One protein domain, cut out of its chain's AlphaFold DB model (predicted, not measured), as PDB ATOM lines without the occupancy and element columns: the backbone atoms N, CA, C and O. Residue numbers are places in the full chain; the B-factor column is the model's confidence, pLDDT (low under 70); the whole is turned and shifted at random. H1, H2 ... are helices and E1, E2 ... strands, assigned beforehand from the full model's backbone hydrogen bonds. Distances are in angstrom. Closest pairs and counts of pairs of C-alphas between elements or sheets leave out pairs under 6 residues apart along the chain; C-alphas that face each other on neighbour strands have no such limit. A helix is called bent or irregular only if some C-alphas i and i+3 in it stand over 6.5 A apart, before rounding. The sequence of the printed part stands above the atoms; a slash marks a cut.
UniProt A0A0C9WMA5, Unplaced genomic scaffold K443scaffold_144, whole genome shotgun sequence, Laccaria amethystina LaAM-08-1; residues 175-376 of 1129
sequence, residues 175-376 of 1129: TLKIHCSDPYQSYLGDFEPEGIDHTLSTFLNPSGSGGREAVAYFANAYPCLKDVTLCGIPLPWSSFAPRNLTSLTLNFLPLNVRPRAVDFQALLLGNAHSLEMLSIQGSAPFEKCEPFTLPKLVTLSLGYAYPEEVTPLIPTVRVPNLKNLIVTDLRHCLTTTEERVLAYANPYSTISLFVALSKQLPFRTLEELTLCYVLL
ATOM      1  N   THR A 175     214.364 199.780 190.991       96.75
ATOM      2  CA  THR A 175     214.127 198.601 190.151       96.75
ATOM      3  C   THR A 175     215.350 197.691 190.089       96.75
ATOM      4  O   THR A 175     216.438 198.122 189.709       96.75
ATOM      5  N   LEU A 176     215.148 196.410 190.405       94.81
ATOM      6  CA  LEU A 176     216.145 195.348 190.293       94.81
ATOM      7  C   LEU A 176     215.612 194.230 189.394       94.81
ATOM      8  O   LEU A 176     214.629 193.577 189.740       94.81
ATOM      9  N   LYS A 177     216.267 193.981 188.258       94.31
ATOM     10  CA  LYS A 177     215.903 192.910 187.322       94.31
ATOM     11  C   LYS A 177     217.111 192.044 187.015       94.31
ATOM     12  O   LYS A 177     218.078 192.528 186.442       94.31
ATOM     13  N   ILE A 178     217.045 190.771 187.377       91.44
ATOM     14  CA  ILE A 178     218.077 189.787 187.066       91.44
ATOM     15  C   ILE A 178     217.403 188.614 186.356       91.44
ATOM     16  O   ILE A 178     216.500 187.982 186.908       91.44
ATOM     17  N   HIS A 179     217.819 188.355 185.121       87.00
ATOM     18  CA  HIS A 179     217.289 187.295 184.276       87.00
ATOM     19  C   HIS A 179     218.398 186.327 183.900       87.00
ATOM     20  O   HIS A 179     219.421 186.740 183.363       87.00
ATOM     21  N   CYS A 180     218.183 185.054 184.201       77.50
ATOM     22  CA  CYS A 180     219.184 184.015 184.091       77.50
ATOM     23  C   CYS A 180     218.511 182.653 183.931       77.50
ATOM     24  O   CYS A 180     218.561 181.833 184.841       77.50
ATOM     25  N   SER A 181     217.811 182.417 182.826       65.00
ATOM     26  CA  SER A 181     217.306 181.075 182.526       65.00
ATOM     27  C   SER A 181     216.508 181.008 181.241       65.00
ATOM     28  O   SER A 181     215.776 181.927 180.870       65.00
ATOM     29  N   ASP A 182     216.581 179.827 180.641       69.12
ATOM     30  CA  ASP A 182     215.530 179.288 179.799       69.12
ATOM     31  C   ASP A 182     214.398 178.719 180.691       69.12
ATOM     32  O   ASP A 182     214.693 178.044 181.688       69.12
ATOM     33  N   PRO A 183     213.106 178.931 180.357       67.62
ATOM     34  CA  PRO A 183     211.971 178.247 180.979       67.62
ATOM     35  C   PRO A 183     212.161 176.742 181.270       67.62
ATOM     36  O   PRO A 183     211.598 176.263 182.263       67.62
ATOM     37  N   TYR A 184     212.968 176.012 180.478       69.88
ATOM     38  CA  TYR A 184     213.335 174.604 180.720       69.88
ATOM     39  C   TYR A 184     213.934 174.343 182.114       69.88
ATOM     40  O   TYR A 184     213.759 173.253 182.661       69.88
ATOM     41  N   GLN A 185     214.605 175.319 182.732       70.25
ATOM     42  CA  GLN A 185     215.229 175.128 184.048       70.25
ATOM     43  C   GLN A 185     214.215 174.801 185.152       70.25
ATOM     44  O   GLN A 185     214.550 174.103 186.107       70.25
ATOM     45  N   SER A 186     212.952 175.210 184.987       72.25
ATOM     46  CA  SER A 186     211.858 174.914 185.926       72.25
ATOM     47  C   SER A 186     211.590 173.410 186.111       72.25
ATOM     48  O   SER A 186     210.894 173.040 187.061       72.25
ATOM     49  N   TYR A 187     212.102 172.563 185.204       70.81
ATOM     50  CA  TYR A 187     211.932 171.104 185.188       70.81
ATOM     51  C   TYR A 187     213.125 170.328 185.762       70.81
ATOM     52  O   TYR A 187     213.030 169.113 185.931       70.81
ATOM     53  N   LEU A 188     214.250 170.992 186.038       67.75
ATOM     54  CA  LEU A 188     215.447 170.326 186.547       67.75
ATOM     55  C   LEU A 188     215.259 169.977 188.033       67.75
ATOM     56  O   LEU A 188     214.937 170.845 188.848       67.75
ATOM     57  N   GLY A 189     215.416 168.689 188.362       58.84
ATOM     58  CA  GLY A 189     215.330 168.158 189.730       58.84
ATOM     59  C   GLY A 189     216.657 168.227 190.488       58.84
ATOM     60  O   GLY A 189     216.677 168.654 191.641       58.84
ATOM     61  N   ASP A 190     217.755 167.885 189.811       57.91
ATOM     62  CA  ASP A 190     219.111 167.865 190.364       57.91
ATOM     63  C   ASP A 190     219.893 169.083 189.849       57.91
ATOM     64  O   ASP A 190     220.715 168.986 188.940       57.91
ATOM     65  N   PHE A 191     219.581 170.271 190.371       63.91
ATOM     66  CA  PHE A 191     220.372 171.474 190.108       63.91
ATOM     67  C   PHE A 191     221.331 171.696 191.280       63.91
ATOM     68  O   PHE A 191     220.917 172.221 192.312       63.91
ATOM     69  N   GLU A 192     222.587 171.266 191.161       57.59
ATOM     70  CA  GLU A 192     223.623 171.585 192.150       57.59
ATOM     71  C   GLU A 192     224.263 172.934 191.803       57.59
ATOM     72  O   GLU A 192     224.955 173.048 190.789       57.59
ATOM     73  N   PRO A 193     224.039 173.987 192.605       54.69
ATOM     74  CA  PRO A 193     224.602 175.289 192.324       54.69
ATOM     75  C   PRO A 193     226.039 175.338 192.866       54.69
ATOM     76  O   PRO A 193     226.254 175.738 194.011       54.69
ATOM     77  N   GLU A 194     227.052 174.945 192.092       51.12
ATOM     78  CA  GLU A 194     228.441 175.170 192.521       51.12
ATOM     79  C   GLU A 194     228.690 176.686 192.717       51.12
ATOM     80  O   GLU A 194     228.645 177.476 191.778       51.12
ATOM     81  N   GLY A 195     228.903 177.128 193.965       52.75
ATOM     82  CA  GLY A 195     229.303 178.507 194.307       52.75
ATOM     83  C   GLY A 195     228.208 179.593 194.290       52.75
ATOM     84  O   GLY A 195     228.493 180.755 194.609       52.75
ATOM     85  N   ILE A 196     226.957 179.254 193.967       57.41
ATOM     86  CA  ILE A 196     225.878 180.243 193.779       57.41
ATOM     87  C   ILE A 196     225.252 180.696 195.113       57.41
ATOM     88  O   ILE A 196     224.998 181.893 195.289       57.41
ATOM     89  N   ASP A 197     225.080 179.787 196.080       55.94
ATOM     90  CA  ASP A 197     224.410 180.081 197.361       55.94
ATOM     91  C   ASP A 197     225.124 181.167 198.184       55.94
ATOM     92  O   ASP A 197     224.481 181.966 198.871       55.94
ATOM     93  N   HIS A 198     226.453 181.260 198.091       60.00
ATOM     94  CA  HIS A 198     227.238 182.260 198.823       60.00
ATOM     95  C   HIS A 198     227.346 183.602 198.089       60.00
ATOM     96  O   HIS A 198     227.412 184.651 198.725       60.00
ATOM     97  N   THR A 199     227.343 183.608 196.758       61.91
ATOM     98  CA  THR A 199     227.616 184.828 195.986       61.91
ATOM     99  C   THR A 199     226.401 185.751 195.926       61.91
ATOM    100  O   THR A 199     226.496 186.944 196.217       61.91
ATOM    101  N   LEU A 200     225.229 185.196 195.605       64.38
ATOM    102  CA  LEU A 200     223.986 185.967 195.516       64.38
ATOM    103  C   LEU A 200     223.487 186.427 196.887       64.38
ATOM    104  O   LEU A 200     222.979 187.543 197.023       64.38
ATOM    105  N   SER A 201     223.675 185.586 197.908       61.31
ATOM    106  CA  SER A 201     223.421 185.966 199.297       61.31
ATOM    107  C   SER A 201     224.305 187.130 199.706       61.31
ATOM    108  O   SER A 201     223.781 188.111 200.224       61.31
ATOM    109  N   THR A 202     225.595 187.099 199.361       65.81
ATOM    110  CA  THR A 202     226.508 188.203 199.659       65.81
ATOM    111  C   THR A 202     226.077 189.514 198.998       65.81
ATOM    112  O   THR A 202     226.114 190.554 199.649       65.81
ATOM    113  N   PHE A 203     225.623 189.472 197.741       75.69
ATOM    114  CA  PHE A 203     225.201 190.662 196.996       75.69
ATOM    115  C   PHE A 203     223.960 191.342 197.602       75.69
ATOM    116  O   PHE A 203     223.973 192.546 197.851       75.69
ATOM    117  N   LEU A 204     222.884 190.584 197.859       78.38
ATOM    118  CA  LEU A 204     221.625 191.156 198.355       78.38
ATOM    119  C   LEU A 204     221.600 191.344 199.872       78.38
ATOM    120  O   LEU A 204     221.000 192.305 200.347       78.38
ATOM    121  N   ASN A 205     222.212 190.437 200.630       79.88
ATOM    122  CA  ASN A 205     222.288 190.481 202.086       79.88
ATOM    123  C   ASN A 205     223.628 189.879 202.571       79.88
ATOM    124  O   ASN A 205     223.670 188.713 202.972       79.88
ATOM    125  N   PRO A 206     224.716 190.671 202.613       73.81
ATOM    126  CA  PRO A 206     226.068 190.215 202.957       73.81
ATOM    127  C   PRO A 206     226.199 189.538 204.317       73.81
ATOM    128  O   PRO A 206     227.131 188.772 204.535       73.81
ATOM    129  N   SER A 207     225.283 189.813 205.246       70.06
ATOM    130  CA  SER A 207     225.295 189.179 206.564       70.06
ATOM    131  C   SER A 207     224.770 187.740 206.547       70.06
ATOM    132  O   SER A 207     224.954 187.022 207.526       70.06
ATOM    133  N   GLY A 208     224.053 187.339 205.489       72.94
ATOM    134  CA  GLY A 208     223.301 186.082 205.434       72.94
ATOM    135  C   GLY A 208     222.225 185.955 206.523       72.94
ATOM    136  O   GLY A 208     221.609 184.899 206.657       72.94
ATOM    137  N   SER A 209     222.000 187.010 207.317       78.06
ATOM    138  CA  SER A 209     221.072 186.991 208.442       78.06
ATOM    139  C   SER A 209     219.639 186.867 207.938       78.06
ATOM    140  O   SER A 209     219.255 187.491 206.948       78.06
ATOM    141  N   GLY A 210     218.843 186.039 208.611       82.38
ATOM    142  CA  GLY A 210     217.431 185.837 208.305       82.38
ATOM    143  C   GLY A 210     216.502 186.638 209.219       82.38
ATOM    144  O   GLY A 210     216.904 187.217 210.231       82.38
ATOM    145  N   GLY A 211     215.210 186.645 208.897       83.50
ATOM    146  CA  GLY A 211     214.179 187.158 209.804       83.50
ATOM    147  C   GLY A 211     214.251 188.673 210.037       83.50
ATOM    148  O   GLY A 211     214.211 189.457 209.092       83.50
ATOM    149  N   ARG A 212     214.280 189.119 211.303       83.44
ATOM    150  CA  ARG A 212     214.211 190.559 211.638       83.44
ATOM    151  C   ARG A 212     215.444 191.339 211.187       83.44
ATOM    152  O   ARG A 212     215.305 192.498 210.806       83.44
ATOM    153  N   GLU A 213     216.613 190.712 211.218       85.38
ATOM    154  CA  GLU A 213     217.872 191.334 210.800       85.38
ATOM    155  C   GLU A 213     217.893 191.553 209.285       85.38
ATOM    156  O   GLU A 213     218.177 192.667 208.848       85.38
ATOM    157  N   ALA A 214     217.436 190.567 208.502       85.88
ATOM    158  CA  ALA A 214     217.218 190.717 207.062       85.88
ATOM    159  C   ALA A 214     216.299 191.906 206.749       85.88
ATOM    160  O   ALA A 214     216.618 192.761 205.928       85.88
ATOM    161  N   VAL A 215     215.161 192.001 207.443       86.38
ATOM    162  CA  VAL A 215     214.192 193.089 207.233       86.38
ATOM    163  C   VAL A 215     214.810 194.455 207.537       86.38
ATOM    164  O   VAL A 215     214.617 195.395 206.767       86.38
ATOM    165  N   ALA A 216     215.551 194.573 208.642       87.19
ATOM    166  CA  ALA A 216     216.238 195.810 209.001       87.19
ATOM    167  C   ALA A 216     217.325 196.169 207.978       87.19
ATOM    168  O   ALA A 216     217.456 197.335 207.605       87.19
ATOM    169  N   TYR A 217     218.066 195.172 207.485       89.50
ATOM    170  CA  TYR A 217     219.064 195.364 206.442       89.50
ATOM    171  C   TYR A 217     218.426 195.900 205.157       89.50
ATOM    172  O   TYR A 217     218.831 196.958 204.691       89.50
ATOM    173  N   PHE A 218     217.382 195.251 204.631       89.75
ATOM    174  CA  PHE A 218     216.713 195.695 203.402       89.75
ATOM    175  C   PHE A 218     216.086 197.087 203.532       89.75
ATOM    176  O   PHE A 218     216.172 197.880 202.599       89.75
ATOM    177  N   ALA A 219     215.508 197.412 204.692       87.69
ATOM    178  CA  ALA A 219     214.951 198.741 204.945       87.69
ATOM    179  C   ALA A 219     216.018 199.851 204.909       87.69
ATOM    180  O   ALA A 219     215.726 200.962 204.473       87.69
ATOM    181  N   ASN A 220     217.246 199.551 205.343       89.00
ATOM    182  CA  ASN A 220     218.353 200.507 205.355       89.00
ATOM    183  C   ASN A 220     219.127 200.533 204.028       89.00
ATOM    184  O   ASN A 220     219.529 201.600 203.570       89.00
ATOM    185  N   ALA A 221     219.351 199.367 203.422       88.88
ATOM    186  CA  ALA A 221     220.171 199.206 202.229       88.88
ATOM    187  C   ALA A 221     219.408 199.518 200.934       88.88
ATOM    188  O   ALA A 221     220.006 200.068 200.014       88.88
ATOM    189  N   TYR A 222     218.102 199.221 200.878       92.88
ATOM    190  CA  TYR A 222     217.258 199.373 199.683       92.88
ATOM    191  C   TYR A 222     215.906 200.067 199.981       92.88
ATOM    192  O   TYR A 222     214.850 199.554 199.606       92.88
ATOM    193  N   PRO A 223     215.889 201.240 200.650       93.31
ATOM    194  CA  PRO A 223     214.667 201.931 201.068       93.31
ATOM    195  C   PRO A 223     213.717 202.318 199.921       93.31
ATOM    196  O   PRO A 223     212.520 202.474 200.162       93.31
ATOM    197  N   CYS A 224     214.226 202.499 198.697       95.56
ATOM    198  CA  CYS A 224     213.431 202.931 197.540       95.56
ATOM    199  C   CYS A 224     212.949 201.782 196.642       95.56
ATOM    200  O   CYS A 224     212.244 202.052 195.666       95.56
ATOM    201  N   LEU A 225     213.298 200.530 196.955       95.75
ATOM    202  CA  LEU A 225     213.058 199.388 196.074       95.75
ATOM    203  C   LEU A 225     211.560 199.095 195.947       95.75
ATOM    204  O   LEU A 225     210.867 198.900 196.944       95.75
ATOM    205  N   LYS A 226     211.061 199.064 194.707       96.25
ATOM    206  CA  LYS A 226     209.634 198.893 194.386       96.25
ATOM    207  C   LYS A 226     209.369 197.760 193.402       96.25
ATOM    208  O   LYS A 226     208.345 197.091 193.535       96.25
ATOM    209  N   ASP A 227     210.255 197.553 192.432       97.19
ATOM    210  CA  ASP A 227     210.108 196.532 191.391       97.19
ATOM    211  C   ASP A 227     211.271 195.540 191.446       97.19
ATOM    212  O   ASP A 227     212.429 195.923 191.275       97.19
ATOM    213  N   VAL A 228     210.958 194.266 191.688       95.88
ATOM    214  CA  VAL A 228     211.942 193.180 191.691       95.88
ATOM    215  C   VAL A 228     211.539 192.107 190.692       95.88
ATOM    216  O   VAL A 228     210.436 191.565 190.756       95.88
ATOM    217  N   THR A 229     212.459 191.757 189.797       94.81
ATOM    218  CA  THR A 229     212.337 190.630 188.867       94.81
ATOM    219  C   THR A 229     213.538 189.711 189.007       94.81
ATOM    220  O   THR A 229     214.667 190.138 188.790       94.81
ATOM    221  N   LEU A 230     213.288 188.450 189.352       91.50
ATOM    222  CA  LEU A 230     214.295 187.404 189.471       91.50
ATOM    223  C   LEU A 230     213.834 186.196 188.652       91.50
ATOM    224  O   LEU A 230     212.825 185.569 188.984       91.50
ATOM    225  N   CYS A 231     214.555 185.885 187.577       89.44
ATOM    226  CA  CYS A 231     214.269 184.733 186.723       89.44
ATOM    227  C   CYS A 231     215.457 183.765 186.737       89.44
ATOM    228  O   CYS A 231     216.548 184.168 186.347       89.44
ATOM    229  N   GLY A 232     215.254 182.527 187.200       83.38
ATOM    230  CA  GLY A 232     216.309 181.505 187.305       83.38
ATOM    231  C   GLY A 232     217.412 181.813 188.319       83.38
ATOM    232  O   GLY A 232     218.507 181.270 188.235       83.38
ATOM    233  N   ILE A 233     217.136 182.690 189.289       84.62
ATOM    234  CA  ILE A 233     218.098 183.113 190.313       84.62
ATOM    235  C   ILE A 233     217.777 182.424 191.647       84.62
ATOM    236  O   ILE A 233     216.818 182.832 192.312       84.62
ATOM    237  N   PRO A 234     218.544 181.401 192.068       80.50
ATOM    238  CA  PRO A 234     218.372 180.785 193.380       80.50
ATOM    239  C   PRO A 234     218.850 181.740 194.482       80.50
ATOM    240  O   PRO A 234     219.883 182.391 194.351       80.50
ATOM    241  N   LEU A 235     218.097 181.838 195.578       82.06
ATOM    242  CA  LEU A 235     218.423 182.695 196.718       82.06
ATOM    243  C   LEU A 235     218.200 181.950 198.038       82.06
ATOM    244  O   LEU A 235     217.273 181.143 198.133       82.06
ATOM    245  N   PRO A 236     218.927 182.303 199.113       82.81
ATOM    246  CA  PRO A 236     218.511 181.944 200.459       82.81
ATOM    247  C   PRO A 236     217.285 182.774 200.849       82.81
ATOM    248  O   PRO A 236     217.393 183.875 201.398       82.81
ATOM    249  N   TRP A 237     216.100 182.237 200.560       87.44
ATOM    250  CA  TRP A 237     214.805 182.918 200.684       87.44
ATOM    251  C   TRP A 237     214.513 183.494 202.075       87.44
ATOM    252  O   TRP A 237     213.862 184.529 202.181       87.44
ATOM    253  N   SER A 238     215.045 182.890 203.138       86.06
ATOM    254  CA  SER A 238     214.911 183.387 204.516       86.06
ATOM    255  C   SER A 238     215.663 184.704 204.782       86.06
ATOM    256  O   SER A 238     215.332 185.425 205.729       86.06
ATOM    257  N   SER A 239     216.665 185.019 203.954       85.69
ATOM    258  CA  SER A 239     217.491 186.233 204.023       85.69
ATOM    259  C   SER A 239     217.025 187.339 203.070       85.69
ATOM    260  O   SER A 239     217.445 188.487 203.216       85.69
ATOM    261  N   PHE A 240     216.146 187.016 202.114       90.00
ATOM    262  CA  PHE A 240     215.605 187.944 201.124       90.00
ATOM    263  C   PHE A 240     214.288 188.552 201.623       90.00
ATOM    264  O   PHE A 240     213.220 187.956 201.498       90.00
ATOM    265  N   ALA A 241     214.358 189.748 202.217       91.19
ATOM    266  CA  ALA A 241     213.224 190.346 202.927       91.19
ATOM    267  C   ALA A 241     212.927 191.817 202.549       91.19
ATOM    268  O   ALA A 241     212.806 192.661 203.449       91.19
ATOM    269  N   PRO A 242     212.773 192.154 201.251       92.38
ATOM    270  CA  PRO A 242     212.393 193.500 200.826       92.38
ATOM    271  C   PRO A 242     210.997 193.897 201.332       92.38
ATOM    272  O   PRO A 242     210.129 193.050 201.575       92.38
ATOM    273  N   ARG A 243     210.773 195.209 201.475       91.50
ATOM    274  CA  ARG A 243     209.514 195.807 201.946       91.50
ATOM    275  C   ARG A 243     209.019 196.864 200.970       91.50
ATOM    276  O   ARG A 243     209.816 197.504 200.300       91.50
ATOM    277  N   ASN A 244     207.708 197.094 200.976       92.69
ATOM    278  CA  ASN A 244     207.022 198.097 200.157       92.69
ATOM    279  C   ASN A 244     207.129 197.889 198.634       92.69
ATOM    280  O   ASN A 244     206.933 198.839 197.874       92.69
ATOM    281  N   LEU A 245     207.366 196.654 198.178       96.94
ATOM    282  CA  LEU A 245     207.356 196.321 196.754       96.94
ATOM    283  C   LEU A 245     205.970 196.559 196.145       96.94
ATOM    284  O   LEU A 245     204.956 196.166 196.729       96.94
ATOM    285  N   THR A 246     205.936 197.167 194.961       97.25
ATOM    286  CA  THR A 246     204.740 197.320 194.118       97.25
ATOM    287  C   THR A 246     204.655 196.218 193.067       97.25
ATOM    288  O   THR A 246     203.555 195.837 192.670       97.25
ATOM    289  N   SER A 247     205.801 195.678 192.648       97.75
ATOM    290  CA  SER A 247     205.917 194.604 191.661       97.75
ATOM    291  C   SER A 247     206.932 193.559 192.124       97.75
ATOM    292  O   SER A 247     208.043 193.898 192.537       97.75
ATOM    293  N   LEU A 248     206.538 192.286 192.068       97.19
ATOM    294  CA  LEU A 248     207.400 191.143 192.358       97.19
ATOM    295  C   LEU A 248     207.228 190.073 191.278       97.19
ATOM    296  O   LEU A 248     206.123 189.572 191.064       97.19
ATOM    297  N   THR A 249     208.331 189.692 190.640       95.75
ATOM    298  CA  THR A 249     208.387 188.624 189.639       95.75
ATOM    299  C   THR A 249     209.426 187.584 190.040       95.75
ATOM    300  O   THR A 249     210.602 187.917 190.165       95.75
ATOM    301  N   LEU A 250     208.988 186.337 190.229       93.06
ATOM    302  CA  LEU A 250     209.821 185.173 190.537       93.06
ATOM    303  C   LEU A 250     209.526 184.074 189.513       93.06
ATOM    304  O   LEU A 250     208.476 183.432 189.579       93.06
ATOM    305  N   ASN A 251     210.421 183.874 188.550       91.06
ATOM    306  CA  ASN A 251     210.172 182.963 187.435       91.06
ATOM    307  C   ASN A 251     211.305 181.938 187.253       91.06
ATOM    308  O   ASN A 251     212.460 182.197 187.571       91.06
ATOM    309  N   PHE A 252     210.961 180.789 186.675       87.06
ATOM    310  CA  PHE A 252     211.863 179.769 186.144       87.06
ATOM    311  C   PHE A 252     212.905 179.218 187.134       87.06
ATOM    312  O   PHE A 252     214.070 179.056 186.780       87.06
ATOM    313  N   LEU A 253     212.500 178.946 188.380       86.81
ATOM    314  CA  LEU A 253     213.370 178.347 189.396       86.81
ATOM    315  C   LEU A 253     213.392 176.805 189.306       86.81
ATOM    316  O   LEU A 253     212.317 176.186 189.324       86.81
ATOM    317  N   PRO A 254     214.583 176.170 189.308       84.75
ATOM    318  CA  PRO A 254     214.712 174.719 189.451       84.75
ATOM    319  C   PRO A 254     214.028 174.193 190.717       84.75
ATOM    320  O   PRO A 254     213.919 174.905 191.716       84.75
ATOM    321  N   LEU A 255     213.552 172.945 190.679       82.50
ATOM    322  CA  LEU A 255     212.654 172.369 191.693       82.50
ATOM    323  C   LEU A 255     213.219 172.432 193.120       82.50
ATOM    324  O   LEU A 255     212.494 172.754 194.060       82.50
ATOM    325  N   ASN A 256     214.507 172.143 193.270       82.81
ATOM    326  CA  ASN A 256     215.206 172.020 194.548       82.81
ATOM    327  C   ASN A 256     215.625 173.361 195.185       82.81
ATOM    328  O   ASN A 256     215.960 173.380 196.366       82.81
ATOM    329  N   VAL A 257     215.569 174.479 194.451       83.81
ATOM    330  CA  VAL A 257     215.979 175.820 194.929       83.81
ATOM    331  C   VAL A 257     214.808 176.799 195.089       83.81
ATOM    332  O   VAL A 257     214.998 177.993 195.344       83.81
ATOM    333  N   ARG A 258     213.571 176.313 194.942       87.69
ATOM    334  CA  ARG A 258     212.349 177.107 195.143       87.69
ATOM    335  C   ARG A 258     212.172 177.517 196.611       87.69
ATOM    336  O   ARG A 258     212.640 176.814 197.509       87.69
ATOM    337  N   PRO A 259     211.469 178.630 196.892       90.12
ATOM    338  CA  PRO A 259     211.193 179.029 198.264       90.12
ATOM    339  C   PRO A 259     210.323 177.996 198.980       90.12
ATOM    340  O   PRO A 259     209.382 177.452 198.402       90.12
ATOM    341  N   ARG A 260     210.589 177.775 200.271       90.19
ATOM    342  CA  ARG A 260     209.668 177.037 201.154       90.19
ATOM    343  C   ARG A 260     208.396 177.851 201.378       90.19
ATOM    344  O   ARG A 260     208.435 179.082 201.295       90.19
ATOM    345  N   ALA A 261     207.287 177.202 201.742       90.12
ATOM    346  CA  ALA A 261     206.012 177.906 201.935       90.12
ATOM    347  C   ALA A 261     206.108 179.028 202.980       90.12
ATOM    348  O   ALA A 261     205.554 180.108 202.780       90.12
ATOM    349  N   VAL A 262     206.852 178.802 204.067       89.94
ATOM    350  CA  VAL A 262     207.035 179.787 205.145       89.94
ATOM    351  C   VAL A 262     207.790 181.026 204.657       89.94
ATOM    352  O   VAL A 262     207.361 182.150 204.916       89.94
ATOM    353  N   ASP A 263     208.890 180.828 203.925       90.50
ATOM    354  CA  ASP A 263     209.727 181.921 203.420       90.50
ATOM    355  C   ASP A 263     208.977 182.714 202.333       90.50
ATOM    356  O   ASP A 263     208.930 183.946 202.356       90.50
ATOM    357  N   PHE A 264     208.283 182.002 201.438       92.06
ATOM    358  CA  PHE A 264     207.432 182.590 200.406       92.06
ATOM    359  C   PHE A 264     206.291 183.430 200.997       92.06
ATOM    360  O   PHE A 264     206.053 184.570 200.590       92.06
ATOM    361  N   GLN A 265     205.598 182.892 202.003       91.69
ATOM    362  CA  GLN A 265     204.523 183.597 202.687       91.69
ATOM    363  C   GLN A 265     205.042 184.835 203.425       91.69
ATOM    364  O   GLN A 265     204.409 185.891 203.361       91.69
ATOM    365  N   ALA A 266     206.188 184.736 204.107       90.81
ATOM    366  CA  ALA A 266     206.802 185.862 204.802       90.81
ATOM    367  C   ALA A 266     207.152 187.009 203.837       90.81
ATOM    368  O   ALA A 266     206.876 188.174 204.147       90.81
ATOM    369  N   LEU A 267     207.682 186.684 202.651       93.00
ATOM    370  CA  LEU A 267     207.980 187.647 201.589       93.00
ATOM    371  C   LEU A 267     206.717 188.376 201.102       93.00
ATOM    372  O   LEU A 267     206.697 189.608 201.024       93.00
ATOM    373  N   LEU A 268     205.640 187.636 200.816       93.94
ATOM    374  CA  LEU A 268     204.385 188.216 200.327       93.94
ATOM    375  C   LEU A 268     203.662 189.039 201.398       93.94
ATOM    376  O   LEU A 268     203.243 190.166 201.130       93.94
ATOM    377  N   LEU A 269     203.553 188.522 202.627       92.75
ATOM    378  CA  LEU A 269     202.979 189.257 203.757       92.75
ATOM    379  C   LEU A 269     203.753 190.541 204.039       92.75
ATOM    380  O   LEU A 269     203.155 191.562 204.380       92.75
ATOM    381  N   GLY A 270     205.073 190.516 203.849       90.94
ATOM    382  CA  GLY A 270     205.899 191.691 204.042       90.94
ATOM    383  C   GLY A 270     205.620 192.844 203.079       90.94
ATOM    384  O   GLY A 270     205.964 193.981 203.404       90.94
ATOM    385  N   ASN A 271     204.945 192.561 201.962       95.38
ATOM    386  CA  ASN A 271     204.608 193.501 200.893       95.38
ATOM    387  C   ASN A 271     203.088 193.603 200.642       95.38
ATOM    388  O   ASN A 271     202.649 194.253 199.695       95.38
ATOM    389  N   ALA A 272     202.252 193.004 201.497       93.44
ATOM    390  CA  ALA A 272     200.815 192.848 201.247       93.44
ATOM    391  C   ALA A 272     200.063 194.170 200.998       93.44
ATOM    392  O   ALA A 272     199.103 194.216 200.227       93.44
ATOM    393  N   HIS A 273     200.490 195.259 201.642       93.38
ATOM    394  CA  HIS A 273     199.835 196.569 201.555       93.38
ATOM    395  C   HIS A 273     200.392 197.486 200.457       93.38
ATOM    396  O   HIS A 273     199.921 198.619 200.328       93.38
ATOM    397  N   SER A 274     201.370 197.028 199.678       96.06
ATOM    398  CA  SER A 274     201.991 197.780 198.580       96.06
ATOM    399  C   SER A 274     201.932 197.044 197.245       96.06
ATOM    400  O   SER A 274     201.912 197.707 196.216       96.06
ATOM    401  N   LEU A 275     201.878 195.708 197.254       97.19
ATOM    402  CA  LEU A 275     202.013 194.888 196.055       97.19
ATOM    403  C   LEU A 275     200.792 195.012 195.130       97.19
ATOM    404  O   LEU A 275     199.674 194.670 195.516       97.19
ATOM    405  N   GLU A 276     201.029 195.471 193.902       97.19
ATOM    406  CA  GLU A 276     200.030 195.669 192.844       97.19
ATOM    407  C   GLU A 276     200.160 194.621 191.729       97.19
ATOM    408  O   GLU A 276     199.154 194.227 191.129       97.19
ATOM    409  N   MET A 277     201.379 194.126 191.491       97.12
ATOM    410  CA  MET A 277     201.694 193.102 190.495       97.12
ATOM    411  C   MET A 277     202.500 191.954 191.110       97.12
ATOM    412  O   MET A 277     203.508 192.178 191.779       97.12
ATOM    413  N   LEU A 278     202.065 190.719 190.858       96.62
ATOM    414  CA  LEU A 278     202.756 189.497 191.266       96.62
ATOM    415  C   LEU A 278     202.834 188.543 190.077       96.62
ATOM    416  O   LEU A 278     201.801 188.179 189.516       96.62
ATOM    417  N   SER A 279     204.044 188.123 189.715       95.75
ATOM    418  CA  SER A 279     204.283 187.092 188.707       95.75
ATOM    419  C   SER A 279     205.070 185.938 189.303       95.75
ATOM    420  O   SER A 279     206.143 186.139 189.865       95.75
ATOM    421  N   ILE A 280     204.535 184.730 189.162       93.44
ATOM    422  CA  ILE A 280     205.174 183.489 189.591       93.44
ATOM    423  C   ILE A 280     205.069 182.511 188.433       93.44
ATOM    424  O   ILE A 280     203.960 182.132 188.074       93.44
ATOM    425  N   GLN A 281     206.187 182.099 187.848       89.56
ATOM    426  CA  GLN A 281     206.207 181.148 186.730       89.56
ATOM    427  C   GLN A 281     207.144 179.994 187.085       89.56
ATOM    428  O   GLN A 281     208.339 180.222 187.246       89.56
ATOM    429  N   GLY A 282     206.643 178.770 187.277       87.00
ATOM    430  CA  GLY A 282     207.508 177.615 187.574       87.00
ATOM    431  C   GLY A 282     208.329 177.770 188.862       87.00
ATOM    432  O   GLY A 282     209.439 177.265 188.947       87.00
ATOM    433  N   SER A 283     207.835 178.558 189.822       90.19
ATOM    434  CA  SER A 283     208.593 179.021 191.001       90.19
ATOM    435  C   SER A 283     207.784 178.969 192.301       90.19
ATOM    436  O   SER A 283     208.243 179.440 193.341       90.19
ATOM    437  N   ALA A 284     206.565 178.425 192.257       89.12
ATOM    438  CA  ALA A 284     205.707 178.311 193.431       89.12
ATOM    439  C   ALA A 284     206.190 177.189 194.379       89.12
ATOM    440  O   ALA A 284     206.739 176.184 193.906       89.12
ATOM    441  N   PRO A 285     205.969 177.335 195.701       88.81
ATOM    442  CA  PRO A 285     206.230 176.274 196.671       88.81
ATOM    443  C   PRO A 285     205.257 175.099 196.486       88.81
ATOM    444  O   PRO A 285     204.058 175.309 196.325       88.81
ATOM    445  N   PHE A 286     205.746 173.861 196.608       82.94
ATOM    446  CA  PHE A 286     204.883 172.663 196.655       82.94
ATOM    447  C   PHE A 286     204.153 172.500 197.995       82.94
ATOM    448  O   PHE A 286     203.150 171.793 198.096       82.94
ATOM    449  N   GLU A 287     204.664 173.140 199.043       86.12
ATOM    450  CA  GLU A 287     204.089 173.115 200.382       86.12
ATOM    451  C   GLU A 287     202.854 174.020 200.481       86.12
ATOM    452  O   GLU A 287     202.760 175.086 199.867       86.12
ATOM    453  N   LYS A 288     201.894 173.621 201.318       82.69
ATOM    454  CA  LYS A 288     200.709 174.433 201.591       82.69
ATOM    455  C   LYS A 288     201.077 175.629 202.477       82.69
ATOM    456  O   LYS A 288     201.639 175.451 203.552       82.69
ATOM    457  N   CYS A 289     200.701 176.832 202.048       83.94
ATOM    458  CA  CYS A 289     200.845 178.054 202.843       83.94
ATOM    459  C   CYS A 289     199.688 178.225 203.847       83.94
ATOM    460  O   CYS A 289     198.591 177.694 203.652       83.94
ATOM    461  N   GLU A 290     199.894 179.020 204.898       85.81
ATOM    462  CA  GLU A 290     198.777 179.499 205.721       85.81
ATOM    463  C   GLU A 290     197.973 180.573 204.960       85.81
ATOM    464  O   GLU A 290     198.552 181.287 204.143       85.81
ATOM    465  N   PRO A 291     196.655 180.739 205.182       88.44
ATOM    466  CA  PRO A 291     195.865 181.728 204.450       88.44
ATOM    467  C   PRO A 291     196.288 183.189 204.710       88.44
ATOM    468  O   PRO A 291     196.413 183.612 205.858       88.44
ATOM    469  N   PHE A 292     196.425 184.003 203.659       92.06
ATOM    470  CA  PHE A 292     196.749 185.435 203.734       92.06
ATOM    471  C   PHE A 292     196.021 186.269 202.668       92.06
ATOM    472  O   PHE A 292     195.410 185.743 201.739       92.06
ATOM    473  N   THR A 293     196.038 187.599 202.816       93.25
ATOM    474  CA  THR A 293     195.338 188.533 201.912       93.25
ATOM    475  C   THR A 293     196.303 189.555 201.318       93.25
ATOM    476  O   THR A 293     197.069 190.174 202.052       93.25
ATOM    477  N   LEU A 294     196.216 189.771 200.005       95.00
ATOM    478  CA  LEU A 294     196.946 190.793 199.250       95.00
ATOM    479  C   LEU A 294     195.947 191.848 198.739       95.00
ATOM    480  O   LEU A 294     195.433 191.737 197.624       95.00
ATOM    481  N   PRO A 295     195.596 192.855 199.562       93.81
ATOM    482  CA  PRO A 295     194.494 193.769 199.273       93.81
ATOM    483  C   PRO A 295     194.734 194.700 198.080       93.81
ATOM    484  O   PRO A 295     193.759 195.139 197.483       93.81
ATOM    485  N   LYS A 296     195.983 195.030 197.729       95.38
ATOM    486  CA  LYS A 296     196.280 195.946 196.612       95.38
ATOM    487  C   LYS A 296     196.596 195.251 195.290       95.38
ATOM    488  O   LYS A 296     196.759 195.941 194.291       95.38
ATOM    489  N   LEU A 297     196.635 193.919 195.258       96.06
ATOM    490  CA  LEU A 297     197.036 193.194 194.058       96.06
ATOM    491  C   LEU A 297     195.995 193.360 192.941       96.06
ATOM    492  O   LEU A 297     194.842 192.956 193.097       96.06
ATOM    493  N   VAL A 298     196.423 193.935 191.815       95.81
ATOM    494  CA  VAL A 298     195.598 194.192 190.625       95.81
ATOM    495  C   VAL A 298     195.912 193.196 189.512       95.81
ATOM    496  O   VAL A 298     194.991 192.760 188.815       95.81
ATOM    497  N   THR A 299     197.186 192.820 189.363       96.38
ATOM    498  CA  THR A 299     197.655 191.891 188.326       96.38
ATOM    499  C   THR A 299     198.329 190.673 188.946       96.38
ATOM    500  O   THR A 299     199.284 190.808 189.710       96.38
ATOM    501  N   LEU A 300     197.850 189.484 188.585       95.88
ATOM    502  CA  LEU A 300     198.416 188.202 188.996       95.88
ATOM    503  C   LEU A 300     198.780 187.381 187.758       95.88
ATOM    504  O   LEU A 300     197.925 187.113 186.915       95.88
ATOM    505  N   SER A 301     200.039 186.971 187.670       95.25
ATOM    506  CA  SER A 301     200.555 186.088 186.628       95.25
ATOM    507  C   SER A 301     201.020 184.774 187.249       95.25
ATOM    508  O   SER A 301     201.865 184.776 188.141       95.25
ATOM    509  N   LEU A 302     200.436 183.661 186.807       92.88
ATOM    510  CA  LEU A 302     200.684 182.314 187.314       92.88
ATOM    511  C   LEU A 302     201.094 181.394 186.166       92.88
ATOM    512  O   LEU A 302     200.279 181.030 185.322       92.88
ATOM    513  N   GLY A 303     202.353 180.995 186.153       89.75
ATOM    514  CA  GLY A 303     202.874 179.942 185.301       89.75
ATOM    515  C   GLY A 303     203.171 178.703 186.102       89.75
ATOM    516  O   GLY A 303     203.714 178.811 187.204       89.75
ATOM    517  N   TYR A 304     202.872 177.544 185.534       87.19
ATOM    518  CA  TYR A 304     203.188 176.277 186.169       87.19
ATOM    519  C   TYR A 304     204.011 175.367 185.257       87.19
ATOM    520  O   TYR A 304     203.716 175.230 184.067       87.19
ATOM    521  N   ALA A 305     205.030 174.725 185.830       80.81
ATOM    522  CA  ALA A 305     205.690 173.564 185.233       80.81
ATOM    523  C   ALA A 305     204.851 172.299 185.485       80.81
ATOM    524  O   ALA A 305     204.638 171.493 184.576       80.81
ATOM    525  N   TYR A 306     204.292 172.199 186.696       82.38
ATOM    526  CA  TYR A 306     203.361 171.164 187.144       82.38
ATOM    527  C   TYR A 306     202.146 171.829 187.809       82.38
ATOM    528  O   TYR A 306     202.342 172.589 188.755       82.38
ATOM    529  N   PRO A 307     200.888 171.593 187.388       84.75
ATOM    530  CA  PRO A 307     199.720 172.209 188.037       84.75
ATOM    531  C   PRO A 307     199.638 171.972 189.559       84.75
ATOM    532  O   PRO A 307     199.085 172.787 190.305       84.75
ATOM    533  N   GLU A 308     200.217 170.869 190.031       83.62
ATOM    534  CA  GLU A 308     200.332 170.475 191.433       83.62
ATOM    535  C   GLU A 308     201.148 171.468 192.277       83.62
ATOM    536  O   GLU A 308     200.932 171.531 193.481       83.62
ATOM    537  N   GLU A 309     202.030 172.277 191.682       83.00
ATOM    538  CA  GLU A 309     202.850 173.259 192.414       83.00
ATOM    539  C   GLU A 309     202.071 174.538 192.763       83.00
ATOM    540  O   GLU A 309     202.325 175.188 193.770       83.00
ATOM    541  N   VAL A 310     201.076 174.901 191.949       86.69
ATOM    542  CA  VAL A 310     200.251 176.099 192.179       86.69
ATOM    543  C   VAL A 310     198.989 175.749 192.971       86.69
ATOM    544  O   VAL A 310     198.464 176.580 193.714       86.69
ATOM    545  N   THR A 311     198.510 174.506 192.868       83.94
ATOM    546  CA  THR A 311     197.279 174.033 193.526       83.94
ATOM    547  C   THR A 311     197.240 174.298 195.048       83.94
ATOM    548  O   THR A 311     196.196 174.754 195.525       83.94
ATOM    549  N   PRO A 312     198.326 174.102 195.827       83.81
ATOM    550  CA  PRO A 312     198.365 174.409 197.259       83.81
ATOM    551  C   PRO A 312     198.303 175.906 197.575       83.81
ATOM    552  O   PRO A 312     197.799 176.277 198.635       83.81
ATOM    553  N   LEU A 313     198.780 176.767 196.669       85.56
ATOM    554  CA  LEU A 313     198.834 178.218 196.859       85.56
ATOM    555  C   LEU A 313     197.455 178.870 196.684       85.56
ATOM    556  O   LEU A 313     197.072 179.732 197.477       85.56
ATOM    557  N   ILE A 314     196.670 178.438 195.693       86.69
ATOM    558  CA  ILE A 314     195.379 179.058 195.339       86.69
ATOM    559  C   ILE A 314     194.386 179.206 196.509       86.69
ATOM    560  O   ILE A 314     193.855 180.303 196.678       86.69
ATOM    561  N   PRO A 315     194.113 178.183 197.345       83.31
ATOM    562  CA  PRO A 315     193.171 178.335 198.456       83.31
ATOM    563  C   PRO A 315     193.697 179.225 199.595       83.31
ATOM    564  O   PRO A 315     192.934 179.579 200.493       83.31
ATOM    565  N   THR A 316     194.986 179.566 199.589       85.00
ATOM    566  CA  THR A 316     195.644 180.300 200.680       85.00
ATOM    567  C   THR A 316     195.703 181.803 200.411       85.00
ATOM    568  O   THR A 316     195.694 182.586 201.355       85.00
ATOM    569  N   VAL A 317     195.684 182.235 199.148       89.44
ATOM    570  CA  VAL A 317     195.853 183.645 198.778       89.44
ATOM    571  C   VAL A 317     194.516 184.321 198.452       89.44
ATOM    572  O   VAL A 317     193.808 183.945 197.522       89.44
ATOM    573  N   ARG A 318     194.158 185.368 199.205       91.69
ATOM    574  CA  ARG A 318     192.977 186.208 198.937       91.69
ATOM    575  C   ARG A 318     193.381 187.503 198.236       91.69
ATOM    576  O   ARG A 318     194.101 188.316 198.808       91.69
ATOM    577  N   VAL A 319     192.871 187.724 197.026       93.69
ATOM    578  CA  VAL A 319     193.202 188.880 196.163       93.69
ATOM    579  C   VAL A 319     191.928 189.624 195.739       93.69
ATOM    580  O   VAL A 319     191.472 189.488 194.607       93.69
ATOM    581  N   PRO A 320     191.289 190.382 196.650       91.62
ATOM    582  CA  PRO A 320     189.938 190.914 196.435       91.62
ATOM    583  C   PRO A 320     189.828 191.939 195.295       91.62
ATOM    584  O   PRO A 320     188.749 192.092 194.731       91.62
ATOM    585  N   ASN A 321     190.923 192.622 194.949       92.81
ATOM    586  CA  ASN A 321     190.957 193.690 193.944       92.81
ATOM    587  C   ASN A 321     191.577 193.256 192.604       92.81
ATOM    588  O   ASN A 321     191.927 194.107 191.784       92.81
ATOM    589  N   LEU A 322     191.700 191.945 192.370       94.69
ATOM    590  CA  LEU A 322     192.284 191.404 191.148       94.69
ATOM    591  C   LEU A 322     191.451 191.790 189.915       94.69
ATOM    592  O   LEU A 322     190.251 191.509 189.849       94.69
ATOM    593  N   LYS A 323     192.113 192.388 188.919       94.56
ATOM    594  CA  LYS A 323     191.515 192.769 187.630       94.56
ATOM    595  C   LYS A 323     192.111 192.015 186.450       94.56
ATOM    596  O   LYS A 323     191.371 191.713 185.517       94.56
ATOM    597  N   ASN A 324     193.403 191.690 186.515       95.38
ATOM    598  CA  ASN A 324     194.146 191.085 185.416       95.38
ATOM    599  C   ASN A 324     194.734 189.744 185.861       95.38
ATOM    600  O   ASN A 324     195.529 189.699 186.802       95.38
ATOM    601  N   LEU A 325     194.357 188.662 185.180       95.12
ATOM    602  CA  LEU A 325     194.873 187.320 185.439       95.12
ATOM    603  C   LEU A 325     195.583 186.791 184.192       95.12
ATOM    604  O   LEU A 325     195.003 186.750 183.107       95.12
ATOM    605  N   ILE A 326     196.830 186.367 184.362       94.56
ATOM    606  CA  ILE A 326     197.629 185.712 183.327       94.56
ATOM    607  C   ILE A 326     197.912 184.293 183.813       94.56
ATOM    608  O   ILE A 326     198.427 184.120 184.914       94.56
ATOM    609  N   VAL A 327     197.565 183.281 183.021       91.88
ATOM    610  CA  VAL A 327     197.867 181.878 183.330       91.88
ATOM    611  C   VAL A 327     198.666 181.271 182.190       91.88
ATOM    612  O   VAL A 327     198.262 181.387 181.034       91.88
ATOM    613  N   THR A 328     199.800 180.651 182.508       89.75
ATOM    614  CA  THR A 328     200.733 180.091 181.521       89.75
ATOM    615  C   THR A 328     201.034 178.627 181.817       89.75
ATOM    616  O   THR A 328     201.386 178.269 182.938       89.75
ATOM    617  N   ASP A 329     200.914 177.780 180.802       84.81
ATOM    618  CA  ASP A 329     201.341 176.386 180.863       84.81
ATOM    619  C   ASP A 329     202.761 176.263 180.303       84.81
ATOM    620  O   ASP A 329     202.966 176.280 179.086       84.81
ATOM    621  N   LEU A 330     203.763 176.165 181.180       80.56
ATOM    622  CA  LEU A 330     205.165 176.178 180.748       80.56
ATOM    623  C   LEU A 330     205.535 174.936 179.924       80.56
ATOM    624  O   LEU A 330     206.471 174.997 179.130       80.56
ATOM    625  N   ARG A 331     204.761 173.841 180.035       75.12
ATOM    626  CA  ARG A 331     205.024 172.573 179.324       75.12
ATOM    627  C   ARG A 331     204.913 172.729 177.813       75.12
ATOM    628  O   ARG A 331     205.498 171.950 177.070       75.12
ATOM    629  N   HIS A 332     204.154 173.729 177.376       69.44
ATOM    630  CA  HIS A 332     203.837 173.986 175.979       69.44
ATOM    631  C   HIS A 332     204.507 175.263 175.434       69.44
ATOM    632  O   HIS A 332     204.370 175.548 174.246       69.44
ATOM    633  N   CYS A 333     205.265 175.998 176.263       66.00
ATOM    634  CA  CYS A 333     206.064 177.164 175.851       66.00
ATOM    635  C   CYS A 333     207.296 176.801 175.001       66.00
ATOM    636  O   CYS A 333     207.900 177.680 174.390       66.00
ATOM    637  N   LEU A 334     207.703 175.534 175.006       57.81
ATOM    638  CA  LEU A 334     209.024 175.077 174.597       57.81
ATOM    639  C   LEU A 334     208.955 174.380 173.229       57.81
ATOM    640  O   LEU A 334     208.307 173.348 173.078       57.81
ATOM    641  N   THR A 335     209.587 174.969 172.210       48.75
ATOM    642  CA  THR A 335     209.462 174.557 170.796       48.75
ATOM    643  C   THR A 335     210.350 173.378 170.385       48.75
ATOM    644  O   THR A 335     210.231 172.899 169.259       48.75
ATOM    645  N   THR A 336     211.241 172.893 171.253       43.28
ATOM    646  CA  THR A 336     212.215 171.848 170.906       43.28
ATOM    647  C   THR A 336     212.008 170.581 171.736       43.28
ATOM    648  O   THR A 336     212.121 170.582 172.959       43.28
ATOM    649  N   THR A 337     211.725 169.480 171.034       41.03
ATOM    650  CA  THR A 337     211.512 168.103 171.526       41.03
ATOM    651  C   THR A 337     210.249 167.884 172.376       41.03
ATOM    652  O   THR A 337     210.294 167.673 173.584       41.03
ATOM    653  N   GLU A 338     209.095 167.854 171.702       41.91
ATOM    654  CA  GLU A 338     207.757 167.582 172.263       41.91
ATOM    655  C   GLU A 338     207.591 166.187 172.928       41.91
ATOM    656  O   GLU A 338     206.532 165.891 173.473       41.91
ATOM    657  N   GLU A 339     208.601 165.310 172.956       44.84
ATOM    658  CA  GLU A 339     208.380 163.892 173.296       44.84
ATOM    659  C   GLU A 339     208.628 163.492 174.764       44.84
ATOM    660  O   GLU A 339     208.022 162.525 175.225       44.84
ATOM    661  N   ARG A 340     209.463 164.200 175.547       41.56
ATOM    662  CA  ARG A 340     209.842 163.723 176.905       41.56
ATOM    663  C   ARG A 340     209.015 164.297 178.063       41.56
ATOM    664  O   ARG A 340     208.735 163.564 179.007       41.56
ATOM    665  N   VAL A 341     208.591 165.564 178.007       50.06
ATOM    666  CA  VAL A 341     207.854 166.221 179.118       50.06
ATOM    667  C   VAL A 341     206.360 165.856 179.120       50.06
ATOM    668  O   VAL A 341     205.751 165.726 180.181       50.06
ATOM    669  N   LEU A 342     205.763 165.620 177.945       49.91
ATOM    670  CA  LEU A 342     204.334 165.302 177.807       49.91
ATOM    671  C   LEU A 342     203.967 163.873 178.242       49.91
ATOM    672  O   LEU A 342     202.810 163.621 178.571       49.91
ATOM    673  N   ALA A 343     204.930 162.946 178.296       43.78
ATOM    674  CA  ALA A 343     204.673 161.527 178.561       43.78
ATOM    675  C   ALA A 343     204.209 161.211 180.002       43.78
ATOM    676  O   ALA A 343     203.636 160.148 180.232       43.78
ATOM    677  N   TYR A 344     204.422 162.121 180.962       47.03
ATOM    678  CA  TYR A 344     204.169 161.871 182.392       47.03
ATOM    679  C   TYR A 344     203.110 162.781 183.034       47.03
ATOM    680  O   TYR A 344     202.775 162.599 184.204       47.03
ATOM    681  N   ALA A 345     202.559 163.756 182.307       57.97
ATOM    682  CA  ALA A 345     201.621 164.714 182.883       57.97
ATOM    683  C   ALA A 345     200.166 164.211 182.849       57.97
ATOM    684  O   ALA A 345     199.652 163.818 181.802       57.97
ATOM    685  N   ASN A 346     199.462 164.280 183.984       66.19
ATOM    686  CA  ASN A 346     198.028 163.985 184.048       66.19
ATOM    687  C   ASN A 346     197.240 165.009 183.196       66.19
ATOM    688  O   ASN A 346     197.268 166.199 183.512       66.19
ATOM    689  N   PRO A 347     196.484 164.594 182.159       61.53
ATOM    690  CA  PRO A 347     195.766 165.521 181.279       61.53
ATOM    691  C   PRO A 347     194.647 166.310 181.987       61.53
ATOM    692  O   PRO A 347     194.155 167.297 181.446       61.53
ATOM    693  N   TYR A 348     194.240 165.905 183.196       72.38
ATOM    694  CA  TYR A 348     193.178 166.555 183.974       72.38
ATOM    695  C   TYR A 348     193.688 167.513 185.065       72.38
ATOM    696  O   TYR A 348     192.877 168.182 185.719       72.38
ATOM    697  N   SER A 349     195.002 167.608 185.294       76.88
ATOM    698  CA  SER A 349     195.551 168.452 186.366       76.88
ATOM    699  C   SER A 349     195.395 169.948 186.063       76.88
ATOM    700  O   SER A 349     194.986 170.706 186.943       76.88
ATOM    701  N   THR A 350     195.560 170.365 184.800       80.19
ATOM    702  CA  THR A 350     195.265 171.740 184.347       80.19
ATOM    703  C   THR A 350     193.810 172.122 184.618       80.19
ATOM    704  O   THR A 350     193.523 173.183 185.165       80.19
ATOM    705  N   ILE A 351     192.869 171.233 184.298       79.00
ATOM    706  CA  ILE A 351     191.440 171.484 184.521       79.00
ATOM    707  C   ILE A 351     191.153 171.640 186.019       79.00
ATOM    708  O   ILE A 351     190.460 172.572 186.425       79.00
ATOM    709  N   SER A 352     191.736 170.773 186.848       80.38
ATOM    710  CA  SER A 352     191.593 170.824 188.308       80.38
ATOM    711  C   SER A 352     192.123 172.137 188.900       80.38
ATOM    712  O   SER A 352     191.470 172.730 189.764       80.38
ATOM    713  N   LEU A 353     193.246 172.648 188.383       85.56
ATOM    714  CA  LEU A 353     193.778 173.962 188.747       85.56
ATOM    715  C   LEU A 353     192.787 175.082 188.399       85.56
ATOM    716  O   LEU A 353     192.483 175.922 189.244       85.56
ATOM    717  N   PHE A 354     192.217 175.081 187.193       85.62
ATOM    718  CA  PHE A 354     191.227 176.088 186.794       85.62
ATOM    719  C   PHE A 354     189.925 176.003 187.605       85.62
ATOM    720  O   PHE A 354     189.325 177.039 187.907       85.62
ATOM    721  N   VAL A 355     189.510 174.804 188.030       83.00
ATOM    722  CA  VAL A 355     188.407 174.636 188.990       83.00
ATOM    723  C   VAL A 355     188.737 175.337 190.304       83.00
ATOM    724  O   VAL A 355     187.909 176.103 190.804       83.00
ATOM    725  N   ALA A 356     189.939 175.134 190.847       84.19
ATOM    726  CA  ALA A 356     190.378 175.804 192.067       84.19
ATOM    727  C   ALA A 356     190.435 177.334 191.898       84.19
ATOM    728  O   ALA A 356     189.885 178.057 192.730       84.19
ATOM    729  N   LEU A 357     191.009 177.825 190.792       87.88
ATOM    730  CA  LEU A 357     191.084 179.254 190.465       87.88
ATOM    731  C   LEU A 357     189.690 179.891 190.409       87.88
ATOM    732  O   LEU A 357     189.462 180.912 191.053       87.88
ATOM    733  N   SER A 358     188.741 179.260 189.709       85.12
ATOM    734  CA  SER A 358     187.374 179.783 189.548       85.12
ATOM    735  C   SER A 358     186.588 179.883 190.860       85.12
ATOM    736  O   SER A 358     185.693 180.720 190.985       85.12
ATOM    737  N   LYS A 359     186.910 179.029 191.840       83.94
ATOM    738  CA  LYS A 359     186.253 178.999 193.152       83.94
ATOM    739  C   LYS A 359     186.853 180.007 194.132       83.94
ATOM    740  O   LYS A 359     186.119 180.518 194.970       83.94
ATOM    741  N   GLN A 360     188.163 180.254 194.056       85.06
ATOM    742  CA  GLN A 360     188.904 181.012 195.075       85.06
ATOM    743  C   GLN A 360     189.246 182.450 194.655       85.06
ATOM    744  O   GLN A 360     189.337 183.329 195.510       85.06
ATOM    745  N   LEU A 361     189.414 182.720 193.357       88.56
ATOM    746  CA  LEU A 361     189.720 184.058 192.840       88.56
ATOM    747  C   LEU A 361     188.443 184.805 192.414       88.56
ATOM    748  O   LEU A 361     187.443 184.175 192.058       88.56
ATOM    749  N   PRO A 362     188.443 186.152 192.391       87.81
ATOM    750  CA  PRO A 362     187.249 186.936 192.081       87.81
ATOM    751  C   PRO A 362     186.971 187.015 190.562       87.81
ATOM    752  O   PRO A 362     186.959 188.084 189.957       87.81
ATOM    753  N   PHE A 363     186.680 185.875 189.928       87.31
ATOM    754  CA  PHE A 363     186.424 185.756 188.479       87.31
ATOM    755  C   PHE A 363     185.316 186.692 187.966       87.31
ATOM    756  O   PHE A 363     185.357 187.166 186.833       87.31
ATOM    757  N   ARG A 364     184.333 187.019 188.814       85.75
ATOM    758  CA  ARG A 364     183.228 187.920 188.451       85.75
ATOM    759  C   ARG A 364     183.654 189.377 188.267       85.75
ATOM    760  O   ARG A 364     182.946 190.100 187.569       85.75
ATOM    761  N   THR A 365     184.748 189.819 188.890       89.06
ATOM    762  CA  THR A 365     185.261 191.201 188.801       89.06
ATOM    763  C   THR A 365     186.456 191.332 187.861       89.06
ATOM    764  O   THR A 365     186.917 192.447 187.639       89.06
ATOM    765  N   LEU A 366     186.935 190.220 187.298       92.19
ATOM    766  CA  LEU A 366     188.068 190.191 186.385       92.19
ATOM    767  C   LEU A 366     187.759 190.982 185.102       92.19
ATOM    768  O   LEU A 366     186.716 190.776 184.476       92.19
ATOM    769  N   GLU A 367     188.664 191.881 184.722       93.94
ATOM    770  CA  GLU A 367     188.557 192.724 183.528       93.94
ATOM    771  C   GLU A 367     189.396 192.170 182.367       93.94
ATOM    772  O   GLU A 367     188.959 192.251 181.216       93.94
ATOM    773  N   GLU A 368     190.546 191.551 182.649       93.81
ATOM    774  CA  GLU A 368     191.429 190.964 181.636       93.81
ATOM    775  C   GLU A 368     191.869 189.542 182.000       93.81
ATOM    776  O   GLU A 368     192.298 189.270 183.124       93.81
ATOM    777  N   LEU A 369     191.799 188.637 181.020       93.88
ATOM    778  CA  LEU A 369     192.273 187.260 181.132       93.88
ATOM    779  C   LEU A 369     193.219 186.953 179.974       93.88
ATOM    780  O   LEU A 369     192.858 187.127 178.809       93.88
ATOM    781  N   THR A 370     194.412 186.467 180.302       93.56
ATOM    782  CA  THR A 370     195.389 185.973 179.330       93.56
ATOM    783  C   THR A 370     195.696 184.509 179.612       93.56
ATOM    784  O   THR A 370     196.108 184.174 180.719       93.56
ATOM    785  N   LEU A 371     195.493 183.648 178.617       90.38
ATOM    786  CA  LEU A 371     195.829 182.227 178.679       90.38
ATOM    787  C   LEU A 371     196.945 181.938 177.679       90.38
ATOM    788  O   LEU A 371     196.761 182.139 176.478       90.38
ATOM    789  N   CYS A 372     198.085 181.476 178.184       87.06
ATOM    790  CA  CYS A 372     199.255 181.135 177.389       87.06
ATOM    791  C   CYS A 372     199.473 179.623 177.393       87.06
ATOM    792  O   CYS A 372     199.820 179.056 178.427       87.06
ATOM    793  N   TYR A 373     199.258 178.989 176.242       82.50
ATOM    794  CA  TYR A 373     199.456 177.557 176.002       82.50
ATOM    795  C   TYR A 373     198.628 176.627 176.913       82.50
ATOM    796  O   TYR A 373     198.954 175.460 177.110       82.50
ATOM    797  N   VAL A 374     197.543 177.150 177.491       82.62
ATOM    798  CA  VAL A 374     196.669 176.414 178.409       82.62
ATOM    799  C   VAL A 374     195.675 175.566 177.618       82.62
ATOM    800  O   VAL A 374     194.845 176.104 176.884       82.62
ATOM    801  N   LEU A 375     195.695 174.254 177.855       79.88
ATOM    802  CA  LEU A 375     194.733 173.306 177.291       79.88
ATOM    803  C   LEU A 375     193.608 173.029 178.305       79.88
ATOM    804  O   LEU A 375     193.825 172.385 179.334       79.88
ATOM    805  N   LEU A 376     192.398 173.525 178.037       77.44
ATOM    806  CA  LEU A 376     191.214 173.333 178.891       77.44
ATOM    807  C   LEU A 376     190.340 172.147 178.453       77.44
ATOM    808  O   LEU A 376     189.440 171.755 179.203       77.44
TER     809      LEU A 376
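This is residues 175 to 376 of the 1129 residues of an uncharacterized protein of Laccaria amethystina LaAM-08-1 (UniProt A0A0C9WMA5). The chain is wound in stacked turns, a short solenoid: E1 to E7 line up side by side as a curled wall, and between them the chain returns on one side of it through short helices and long unnamed stretches. The wall's other face is bare, and residues 335 to 340 stick out. The printed part has 202 residues, under half of them in named elements, in the order E1 H1 H2 H3 E2 E3 H4 E4 E5 H5 E6 H6 E7; the class is mixed, helices and strands. The sheet, order E1 E2 E3 E4 E5 E6 E7, is all parallel. The whole is compact, with a radius of gyration of the C-alphas of 16.7 A and spans of 47 by 41 by 27 A.

E1, residues 175 to 180, is 16.6 A long and begins at C-alpha 175 (214.127, 198.601, 190.151). H1 is residues 183 to 187, H2 196 to 204 and H3 212 to 221, 14.1 A long. H2 is neither bent nor irregular, but only just: C-alphas 197 and 200 are 6.2 A apart. E2 is residues 227 to 231, E3 247 to 251, H4 261 to 269, E4 277 to 281, E5 299 to 304, 16.7 A long, and H5 307 to 310. E6, residues 324 to 329, is 17.0 A long, and H6, residues 349 to 360, 16.7 A. E7, residues 368 to 372, ends at C-alpha 372 (199.255, 181.135, 177.389).

The sheet is twisted, with edge strands E1 and E7. N 178 and O 229, 2.8 A, are within hydrogen-bond range between E1 and E2, as are N 249 and O 228, 2.8 A, between E2 and E3, N 250 and O 279, 2.9 A, between E3 and E4, N 301 and O 278, 2.8 A, between E4 and E5, N 302 and O 326, 2.8 A, between E5 and E6, and N 327 and O 370, 2.9 A, between E6 and E7. Strand-helix-strand units, two parallel neighbour strands with helices between, are E1, H1 H2 H3, E2, and, with right-handed crossovers, E3, H4, E4; E5, H5, E6; and E6, H6, E7. H1 and H5 only graze the sheet; H2, H3, H4 and H6 are not on it. H5 and residues 349 to 353 of H6 touch, closest at the C-alphas of Pro 307 and Thr 350, 5.8 A. H2 and H3 are only just apart, 8.4 A at the closest. Every O i to N i+4 pair is within hydrogen-bond range in H3, H4 and H6; H2 has 4 of 5, H1 0 of 1 but 2 of 2 O i to N i+3 pairs, and H5 is too short for an O i to N i+4 pair.

The C-alphas farthest apart, of Asn 220 and Glu 339, are 49.7 A apart. The printed part has no cut. The links E2 to E3, E4 to E5, H5 to E6 and E6 to H6 are long. The mean pLDDT of the printed part is 82.8; residues 181 to 184, 188 to 202 and 332 to 347 are under 70.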